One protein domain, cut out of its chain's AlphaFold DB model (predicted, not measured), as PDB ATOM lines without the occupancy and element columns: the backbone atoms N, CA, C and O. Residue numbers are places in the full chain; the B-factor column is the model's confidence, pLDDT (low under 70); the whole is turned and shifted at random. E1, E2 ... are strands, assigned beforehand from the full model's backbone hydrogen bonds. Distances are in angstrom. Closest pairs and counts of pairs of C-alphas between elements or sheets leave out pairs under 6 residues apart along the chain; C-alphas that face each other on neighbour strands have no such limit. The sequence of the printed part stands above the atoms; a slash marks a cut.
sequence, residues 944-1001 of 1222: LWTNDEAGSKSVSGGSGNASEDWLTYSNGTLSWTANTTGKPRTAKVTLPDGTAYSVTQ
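Overview. This is residues 944 to 1001 of the 1222 residues of the protein "Gram-positive anchor" of Alistipes sp. CAG:514 (UniProt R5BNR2). This is a small sandwich, two short sheets face to face: a layer of four strands, E2, E5, E4 and E3, and a layer of three, E1, E7 and E6, with the strands of the one at 36 degrees to those of the other. The layers come closest at the edge where E3 and E6 meet, while E1 and E2, at the other edge, are apart. The printed part has 58 residues with no named helix and seven strands, E1 to E7 in order along the chain; the class is all strand, the larger sheet antiparallel and the smaller mixed. The whole is compact, with a radius of gyration of the C-alphas of 10.8 A, yet its outline is a rod of 34 by 15 by 15 A.

Along the chain. Start in the larger sheet. Find C-alpha 951 at (40.902, -23.709, 42.949), where E2, residues 951 to 954, begins. Look next at E5, residues 973 to 976, then E4, residues 967 to 970, and E3, residues 961 to 964. In the smaller sheet, E1 is residues 944 to 946, from C-alpha 944 at (50.561, -27.714, 39.283). E6, residues 985 to 990, runs 17.3 A, and E7, residues 996 to 1001, runs 17.0 A to C-alpha 1001 at (49.154, -28.247, 47.507).

Arrangement. Read the larger sheet across as E2, E5, E4, E3, with E2 and E3 its edge strands. Between E2 and E5, N 953 and O 974 are 2.8 A apart; between E5 and E4, N 975 and O 968 are 2.8 A apart; between E4 and E3, N 969 and O 962 are 2.8 A apart, each within hydrogen-bond range. E3, E4 and E5 form a meander, each strand the antiparallel neighbour of the one before; with E2, the antiparallel neighbour of E5, they form a Greek key. In the other sheet, E7 is the inner strand. It is parallel to E1 at 19 degrees, with N 1000 and O 944 2.8 A apart, and antiparallel to E6 at 162 degrees, with N 989 and O 997 2.8 A apart; E6 and E7 form a hairpin. Across the sandwich, the closest C-alphas of E3 and E6 are those of Glu 964 and Val 989, 5.2 A apart. E5 and E7 are near each other, with 7 pairs of C-alphas within 10 A.

Size, cuts and confidence. The two C-alphas farthest apart are those of Ser 959 and Gly 982, 34.3 A. The printed part has no cut and no long link; the chain changes sheet at the links E1 to E2 and E5 to E6. The mean pLDDT of the printed part is 89.1, and no printed residue is under 70.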
ATOM      1  N   LEU A 944      50.777 -29.049  38.752       87.25
ATOM      2  CA  LEU A 944      50.561 -27.714  39.283       87.25
ATOM      3  C   LEU A 944      51.043 -27.695  40.729       87.25
ATOM      4  O   LEU A 944      50.703 -28.602  41.484       87.25
ATOM      5  N   TRP A 945      51.813 -26.684  41.113       91.94
ATOM      6  CA  TRP A 945      51.919 -26.305  42.518       91.94
ATOM      7  C   TRP A 945      50.924 -25.177  42.768       91.94
ATOM      8  O   TRP A 945      50.734 -24.303  41.921       91.94
ATOM      9  N   THR A 946      50.240 -25.230  43.899       93.25
ATOM     10  CA  THR A 946      49.250 -24.232  44.301       93.25
ATOM     11  C   THR A 946      49.174 -24.184  45.825       93.25
ATOM     12  O   THR A 946      49.737 -25.046  46.502       93.25
ATOM     13  N   ASN A 947      48.538 -23.151  46.366       92.44
ATOM     14  CA  ASN A 947      48.371 -23.009  47.805       92.44
ATOM     15  C   ASN A 947      47.294 -23.980  48.329       92.44
ATOM     16  O   ASN A 947      46.651 -24.726  47.585       92.44
ATOM     17  N   ASP A 948      47.068 -23.950  49.636       93.62
ATOM     18  CA  ASP A 948      46.077 -24.801  50.297       93.62
ATOM     19  C   ASP A 948      44.613 -24.395  50.034       93.62
ATOM     20  O   ASP A 948      43.692 -25.024  50.555       93.62
ATOM     21  N   GLU A 949      44.358 -23.375  49.213       93.62
ATOM     22  CA  GLU A 949      43.004 -22.953  48.855       93.62
ATOM     23  C   GLU A 949      42.389 -23.868  47.778       93.62
ATOM     24  O   GLU A 949      43.078 -24.541  47.006       93.62
ATOM     25  N   ALA A 950      41.056 -23.913  47.723       94.06
ATOM     26  CA  ALA A 950      40.345 -24.589  46.639       94.06
ATOM     27  C   ALA A 950      40.445 -23.761  45.349       94.06
ATOM     28  O   ALA A 950      40.287 -22.541  45.381       94.06
ATOM     29  N   GLY A 951      40.651 -24.413  44.204       93.88
ATOM     30  CA  GLY A 951      40.902 -23.709  42.949       93.88
ATOM     31  C   GLY A 951      40.640 -24.543  41.700       93.88
ATOM     32  O   GLY A 951      40.199 -25.692  41.766       93.88
ATOM     33  N   SER A 952      40.880 -23.933  40.540       93.31
ATOM     34  CA  SER A 952      40.784 -24.601  39.241       93.31
ATOM     35  C   SER A 952      41.694 -23.964  38.189       93.31
ATOM     36  O   SER A 952      42.099 -22.807  38.316       93.31
ATOM     37  N   LYS A 953      42.031 -24.731  37.149       90.25
ATOM     38  CA  LYS A 953      42.853 -24.316  36.007       90.25
ATOM     39  C   LYS A 953      42.368 -25.014  34.738       90.25
ATOM     40  O   LYS A 953      42.130 -26.220  34.734       90.25
ATOM     41  N   SER A 954      42.258 -24.267  33.644       88.31
ATOM     42  CA  SER A 954      41.969 -24.837  32.327       88.31
ATOM     43  C   SER A 954      43.168 -25.642  31.811       88.31
ATOM     44  O   SER A 954      44.293 -25.140  31.806       88.31
ATOM     45  N   VAL A 955      42.935 -26.888  31.387       83.25
ATOM     46  CA  VAL A 955      43.960 -27.822  30.888       83.25
ATOM     47  C   VAL A 955      43.405 -28.676  29.741       83.25
ATOM     48  O   VAL A 955      42.229 -29.047  29.738       83.25
ATOM     49  N   SER A 956      44.258 -29.036  28.777       76.31
ATOM     50  CA  SER A 956      43.902 -30.061  27.786       76.31
ATOM     51  C   SER A 956      43.832 -31.433  28.460       76.31
ATOM     52  O   SER A 956      44.707 -31.764  29.257       76.31
ATOM     53  N   GLY A 957      42.791 -32.201  28.143       72.62
ATOM     54  CA  GLY A 957      42.545 -33.532  28.712       72.62
ATOM     55  C   GLY A 957      41.458 -34.345  27.998       72.62
ATOM     56  O   GLY A 957      40.973 -35.326  28.552       72.62
ATOM     57  N   GLY A 958      41.038 -33.936  26.796       74.38
ATOM     58  CA  GLY A 958      39.901 -34.521  26.077       74.38
ATOM     59  C   GLY A 958      38.515 -34.126  26.621       74.38
ATOM     60  O   GLY A 958      38.368 -33.524  27.681       74.38
ATOM     61  N   SER A 959      37.464 -34.456  25.869       80.38
ATOM     62  CA  SER A 959      36.072 -34.303  26.317       80.38
ATOM     63  C   SER A 959      35.681 -35.440  27.261       80.38
ATOM     64  O   SER A 959      35.851 -36.608  26.911       80.38
ATOM     65  N   GLY A 960      35.107 -35.113  28.415       86.31
ATOM     66  CA  GLY A 960      34.742 -36.073  29.453       86.31
ATOM     67  C   GLY A 960      35.056 -35.562  30.857       86.31
ATOM     68  O   GLY A 960      35.460 -34.413  31.045       86.31
ATOM     69  N   ASN A 961      34.883 -36.448  31.839       91.25
ATOM     70  CA  ASN A 961      35.121 -36.174  33.253       91.25
ATOM     71  C   ASN A 961      36.081 -37.221  33.837       91.25
ATOM     72  O   ASN A 961      36.058 -38.376  33.410       91.25
ATOM     73  N   ALA A 962      36.864 -36.837  34.842       88.69
ATOM     74  CA  ALA A 962      37.668 -37.749  35.659       88.69
ATOM     75  C   ALA A 962      37.735 -37.240  37.108       88.69
ATOM     76  O   ALA A 962      37.522 -36.056  37.361       88.69
ATOM     77  N   SER A 963      38.027 -38.112  38.069       91.12
ATOM     78  CA  SER A 963      38.173 -37.736  39.481       91.12
ATOM     79  C   SER A 963      39.076 -38.728  40.198       91.12
ATOM     80  O   SER A 963      38.853 -39.927  40.065       91.12
ATOM     81  N   GLU A 964      40.045 -38.232  40.961       93.19
ATOM     82  CA  GLU A 964      40.978 -39.047  41.743       93.19
ATOM     83  C   GLU A 964      41.376 -38.273  43.006       93.19
ATOM     84  O   GLU A 964      41.779 -37.110  42.914       93.19
ATOM     85  N   ASP A 965      41.253 -38.901  44.178       93.25
ATOM     86  CA  ASP A 965      41.468 -38.263  45.487       93.25
ATOM     87  C   ASP A 965      40.720 -36.905  45.615       93.25
ATOM     88  O   ASP A 965      39.498 -36.849  45.451       93.25
ATOM     89  N   TRP A 966      41.422 -35.795  45.867       94.00
ATOM     90  CA  TRP A 966      40.865 -34.436  45.962       94.00
ATOM     91  C   TRP A 966      40.867 -33.652  44.633       94.00
ATOM     92  O   TRP A 966      40.637 -32.436  44.642       94.00
ATOM     93  N   LEU A 967      41.108 -34.328  43.501       95.75
ATOM     94  CA  LEU A 967      41.129 -33.758  42.150       95.75
ATOM     95  C   LEU A 967      39.911 -34.169  41.323       95.75
ATOM     96  O   LEU A 967      39.483 -35.321  41.317       95.75
ATOM     97  N   THR A 968      39.399 -33.219  40.542       94.69
ATOM     98  CA  THR A 968      38.302 -33.432  39.589       94.69
ATOM     99  C   THR A 968      38.609 -32.755  38.261       94.69
ATOM    100  O   THR A 968      39.155 -31.658  38.223       94.69
ATOM    101  N   TYR A 969      38.250 -33.400  37.157       92.38
ATOM    102  CA  TYR A 969      38.336 -32.861  35.806       92.38
ATOM    103  C   TYR A 969      36.965 -32.911  35.138       92.38
ATOM    104  O   TYR A 969      36.263 -33.921  35.227       92.38
ATOM    105  N   SER A 970      36.607 -31.839  34.438       92.62
ATOM    106  CA  SER A 970      35.404 -31.745  33.613       92.62
ATOM    107  C   SER A 970      35.695 -30.882  32.390       92.62
ATOM    108  O   SER A 970      36.008 -29.699  32.530       92.62
ATOM    109  N   ASN A 971      35.609 -31.484  31.199       83.94
ATOM    110  CA  ASN A 971      35.591 -30.827  29.884       83.94
ATOM    111  C   ASN A 971      36.517 -29.599  29.754       83.94
ATOM    112  O   ASN A 971      36.065 -28.480  29.511       83.94
ATOM    113  N   GLY A 972      37.824 -29.808  29.916       82.69
ATOM    114  CA  GLY A 972      38.842 -28.761  29.771       82.69
ATOM    115  C   GLY A 972      39.233 -28.024  31.057       82.69
ATOM    116  O   GLY A 972      40.113 -27.168  31.001       82.69
ATOM    117  N   THR A 973      38.636 -28.343  32.209       91.12
ATOM    118  CA  THR A 973      38.966 -27.722  33.507       91.12
ATOM    119  C   THR A 973      39.349 -28.773  34.545       91.12
ATOM    120  O   THR A 973      38.593 -29.714  34.779       91.12
ATOM    121  N   LEU A 974      40.508 -28.590  35.185       92.38
ATOM    122  CA  LEU A 974      40.973 -29.333  36.359       92.38
ATOM    123  C   LEU A 974      40.721 -28.491  37.618       92.38
ATOM    124  O   LEU A 974      41.117 -27.328  37.656       92.38
ATOM    125  N   SER A 975      40.116 -29.080  38.646       94.12
ATOM    126  CA  SER A 975      39.729 -28.426  39.900       94.12
ATOM    127  C   SER A 975      40.166 -29.243  41.117       94.12
ATOM    128  O   SER A 975      40.142 -30.476  41.085       94.12
ATOM    129  N   TRP A 976      40.524 -28.556  42.201       95.81
ATOM    130  CA  TRP A 976      41.013 -29.146  43.449       95.81
ATOM    131  C   TRP A 976      40.320 -28.543  44.676       95.81
ATOM    132  O   TRP A 976      39.935 -27.372  44.688       95.81
ATOM    133  N   THR A 977      40.163 -29.349  45.727       95.88
ATOM    134  CA  THR A 977      39.629 -28.880  47.019       95.88
ATOM    135  C   THR A 977      40.706 -28.199  47.871       95.88
ATOM    136  O   THR A 977      41.899 -28.325  47.598       95.88
ATOM    137  N   ALA A 978      40.304 -27.490  48.928       94.31
ATOM    138  CA  ALA A 978      41.240 -26.910  49.888       94.31
ATOM    139  C   ALA A 978      41.971 -28.001  50.699       94.31
ATOM    140  O   ALA A 978      41.390 -29.044  51.018       94.31
ATOM    141  N   ASN A 979      43.232 -27.755  51.048       93.88
ATOM    142  CA  ASN A 979      44.021 -28.593  51.942       93.88
ATOM    143  C   ASN A 979      43.902 -28.068  53.378       93.88
ATOM    144  O   ASN A 979      44.439 -27.024  53.723       93.88
ATOM    145  N   THR A 980      43.213 -28.806  54.245       90.31
ATOM    146  CA  THR A 980      43.066 -28.442  55.666       90.31
ATOM    147  C   THR A 980      43.869 -29.366  56.585       90.31
ATOM    148  O   THR A 980      43.504 -29.542  57.746       90.31
ATOM    149  N   THR A 981      44.907 -30.035  56.066       86.12
ATOM    150  CA  THR A 981      45.646 -31.073  56.813       86.12
ATOM    151  C   THR A 981      46.874 -30.551  57.562       86.12
ATOM    152  O   THR A 981      47.381 -31.253  58.439       86.12
ATOM    153  N   GLY A 982      47.350 -29.339  57.245       83.75
ATOM    154  CA  GLY A 982      48.588 -28.777  57.800       83.75
ATOM    155  C   GLY A 982      49.842 -29.568  57.407       83.75
ATOM    156  O   GLY A 982      50.844 -29.544  58.128       83.75
ATOM    157  N   LYS A 983      49.767 -30.330  56.311       88.25
ATOM    158  CA  LYS A 983      50.876 -31.026  55.659       88.25
ATOM    159  C   LYS A 983      50.724 -30.865  54.137       88.25
ATOM    160  O   LYS A 983      49.592 -30.957  53.651       88.25
ATOM    161  N   PRO A 984      51.819 -30.726  53.366       92.31
ATOM    162  CA  PRO A 984      51.711 -30.622  51.917       92.31
ATOM    163  C   PRO A 984      51.217 -31.945  51.337       92.31
ATOM    164  O   PRO A 984      51.617 -33.023  51.791       92.31
ATOM    165  N   ARG A 985      50.363 -31.884  50.315       91.56
ATOM    166  CA  ARG A 985      49.749 -33.073  49.700       91.56
ATOM    167  C   ARG A 985      49.896 -33.060  48.188       91.56
ATOM    168  O   ARG A 985      49.809 -32.012  47.561       91.56
ATOM    169  N   THR A 986      50.101 -34.231  47.587       92.50
ATOM    170  CA  THR A 986      50.187 -34.386  46.126       92.50
ATOM    171  C   THR A 986      49.284 -35.515  45.653       92.50
ATOM    172  O   THR A 986      49.390 -36.632  46.153       92.50
ATOM    173  N   ALA A 987      48.437 -35.226  44.668       91.44
ATOM    174  CA  ALA A 987      47.576 -36.192  43.990       91.44
ATOM    175  C   ALA A 987      47.829 -36.178  42.476       91.44
ATOM    176  O   ALA A 987      48.522 -35.303  41.937       91.44
ATOM    177  N   LYS A 988      47.293 -37.181  41.775       91.75
ATOM    178  CA  LYS A 988      47.470 -37.364  40.333       91.75
ATOM    179  C   LYS A 988      46.227 -38.008  39.723       91.75
ATOM    180  O   LYS A 988      45.902 -39.132  40.073       91.75
ATOM    181  N   VAL A 989      45.589 -37.314  38.786       90.31
ATOM    182  CA  VAL A 989      44.400 -37.768  38.052       90.31
ATOM    183  C   VAL A 989      44.764 -38.087  36.600       90.31
ATOM    184  O   VAL A 989      45.572 -37.389  35.987       90.31
ATOM    185  N   THR A 990      44.176 -39.138  36.032       88.38
ATOM    186  CA  THR A 990      44.277 -39.431  34.593       88.38
ATOM    187  C   THR A 990      43.085 -38.809  33.874       88.38
ATOM    188  O   THR A 990      41.939 -39.065  34.238       88.38
ATOM    189  N   LEU A 991      43.354 -37.965  32.883       86.88
ATOM    190  CA  LEU A 991      42.353 -37.238  32.106       86.88
ATOM    191  C   LEU A 991      41.771 -38.128  30.983       86.88
ATOM    192  O   LEU A 991      42.419 -39.100  30.587       86.88
ATOM    193  N   PRO A 992      40.571 -37.823  30.449       83.81
ATOM    194  CA  PRO A 992      39.916 -38.602  29.389       83.81
ATOM    195  C   PRO A 992      40.737 -38.906  28.122       83.81
ATOM    196  O   PRO A 992      40.483 -39.926  27.486       83.81
ATOM    197  N   ASP A 993      41.718 -38.077  27.748       76.69
ATOM    198  CA  ASP A 993      42.640 -38.348  26.626       76.69
ATOM    199  C   ASP A 993      43.846 -39.247  26.986       76.69
ATOM    200  O   ASP A 993      44.711 -39.500  26.147       76.69
ATOM    201  N   GLY A 994      43.907 -39.753  28.222       76.44
ATOM    202  CA  GLY A 994      45.003 -40.570  28.749       76.44
ATOM    203  C   GLY A 994      46.158 -39.761  29.348       76.44
ATOM    204  O   GLY A 994      47.059 -40.344  29.954       76.44
ATOM    205  N   THR A 995      46.144 -38.427  29.237       79.38
ATOM    206  CA  THR A 995      47.133 -37.559  29.889       79.38
ATOM    207  C   THR A 995      47.011 -37.663  31.404       79.38
ATOM    208  O   THR A 995      45.935 -37.463  31.956       79.38
ATOM    209  N   ALA A 996      48.110 -37.908  32.115       83.00
ATOM    210  CA  ALA A 996      48.102 -37.868  33.574       83.00
ATOM    211  C   ALA A 996      48.546 -36.493  34.097       83.00
ATOM    212  O   ALA A 996      49.612 -36.004  33.718       83.00
ATOM    213  N   TYR A 997      47.746 -35.898  34.985       85.56
ATOM    214  CA  TYR A 997      47.959 -34.571  35.561       85.56
ATOM    215  C   TYR A 997      48.104 -34.655  37.085       85.56
ATOM    216  O   TYR A 997      47.301 -35.300  37.755       85.56
ATOM    217  N   SER A 998      49.120 -34.008  37.650       90.44
ATOM    218  CA  SER A 998      49.385 -33.960  39.091       90.44
ATOM    219  C   SER A 998      49.057 -32.589  39.683       90.44
ATOM    220  O   SER A 998      49.132 -31.571  38.996       90.44
ATOM    221  N   VAL A 999      48.739 -32.528  40.969       92.44
ATOM    222  CA  VAL A 999      48.685 -31.264  41.712       92.44
ATOM    223  C   VAL A 999      49.341 -31.482  43.064       92.44
ATOM    224  O   VAL A 999      49.068 -32.487  43.719       92.44
ATOM    225  N   THR A1000      50.179 -30.536  43.468       93.38
ATOM    226  CA  THR A1000      50.744 -30.410  44.810       93.38
ATOM    227  C   THR A1000      50.135 -29.172  45.457       93.38
ATOM    228  O   THR A1000      50.241 -28.077  44.903       93.38
ATOM    229  N   GLN A1001      49.504 -29.347  46.614       94.25
ATOM    230  CA  GLN A1001      49.154 -28.247  47.507       94.25
ATOM    231  C   GLN A1001      50.207 -28.142  48.599       94.25
ATOM    232  O   GLN A1001      50.608 -29.161  49.171       94.25
TER     233      GLN A1001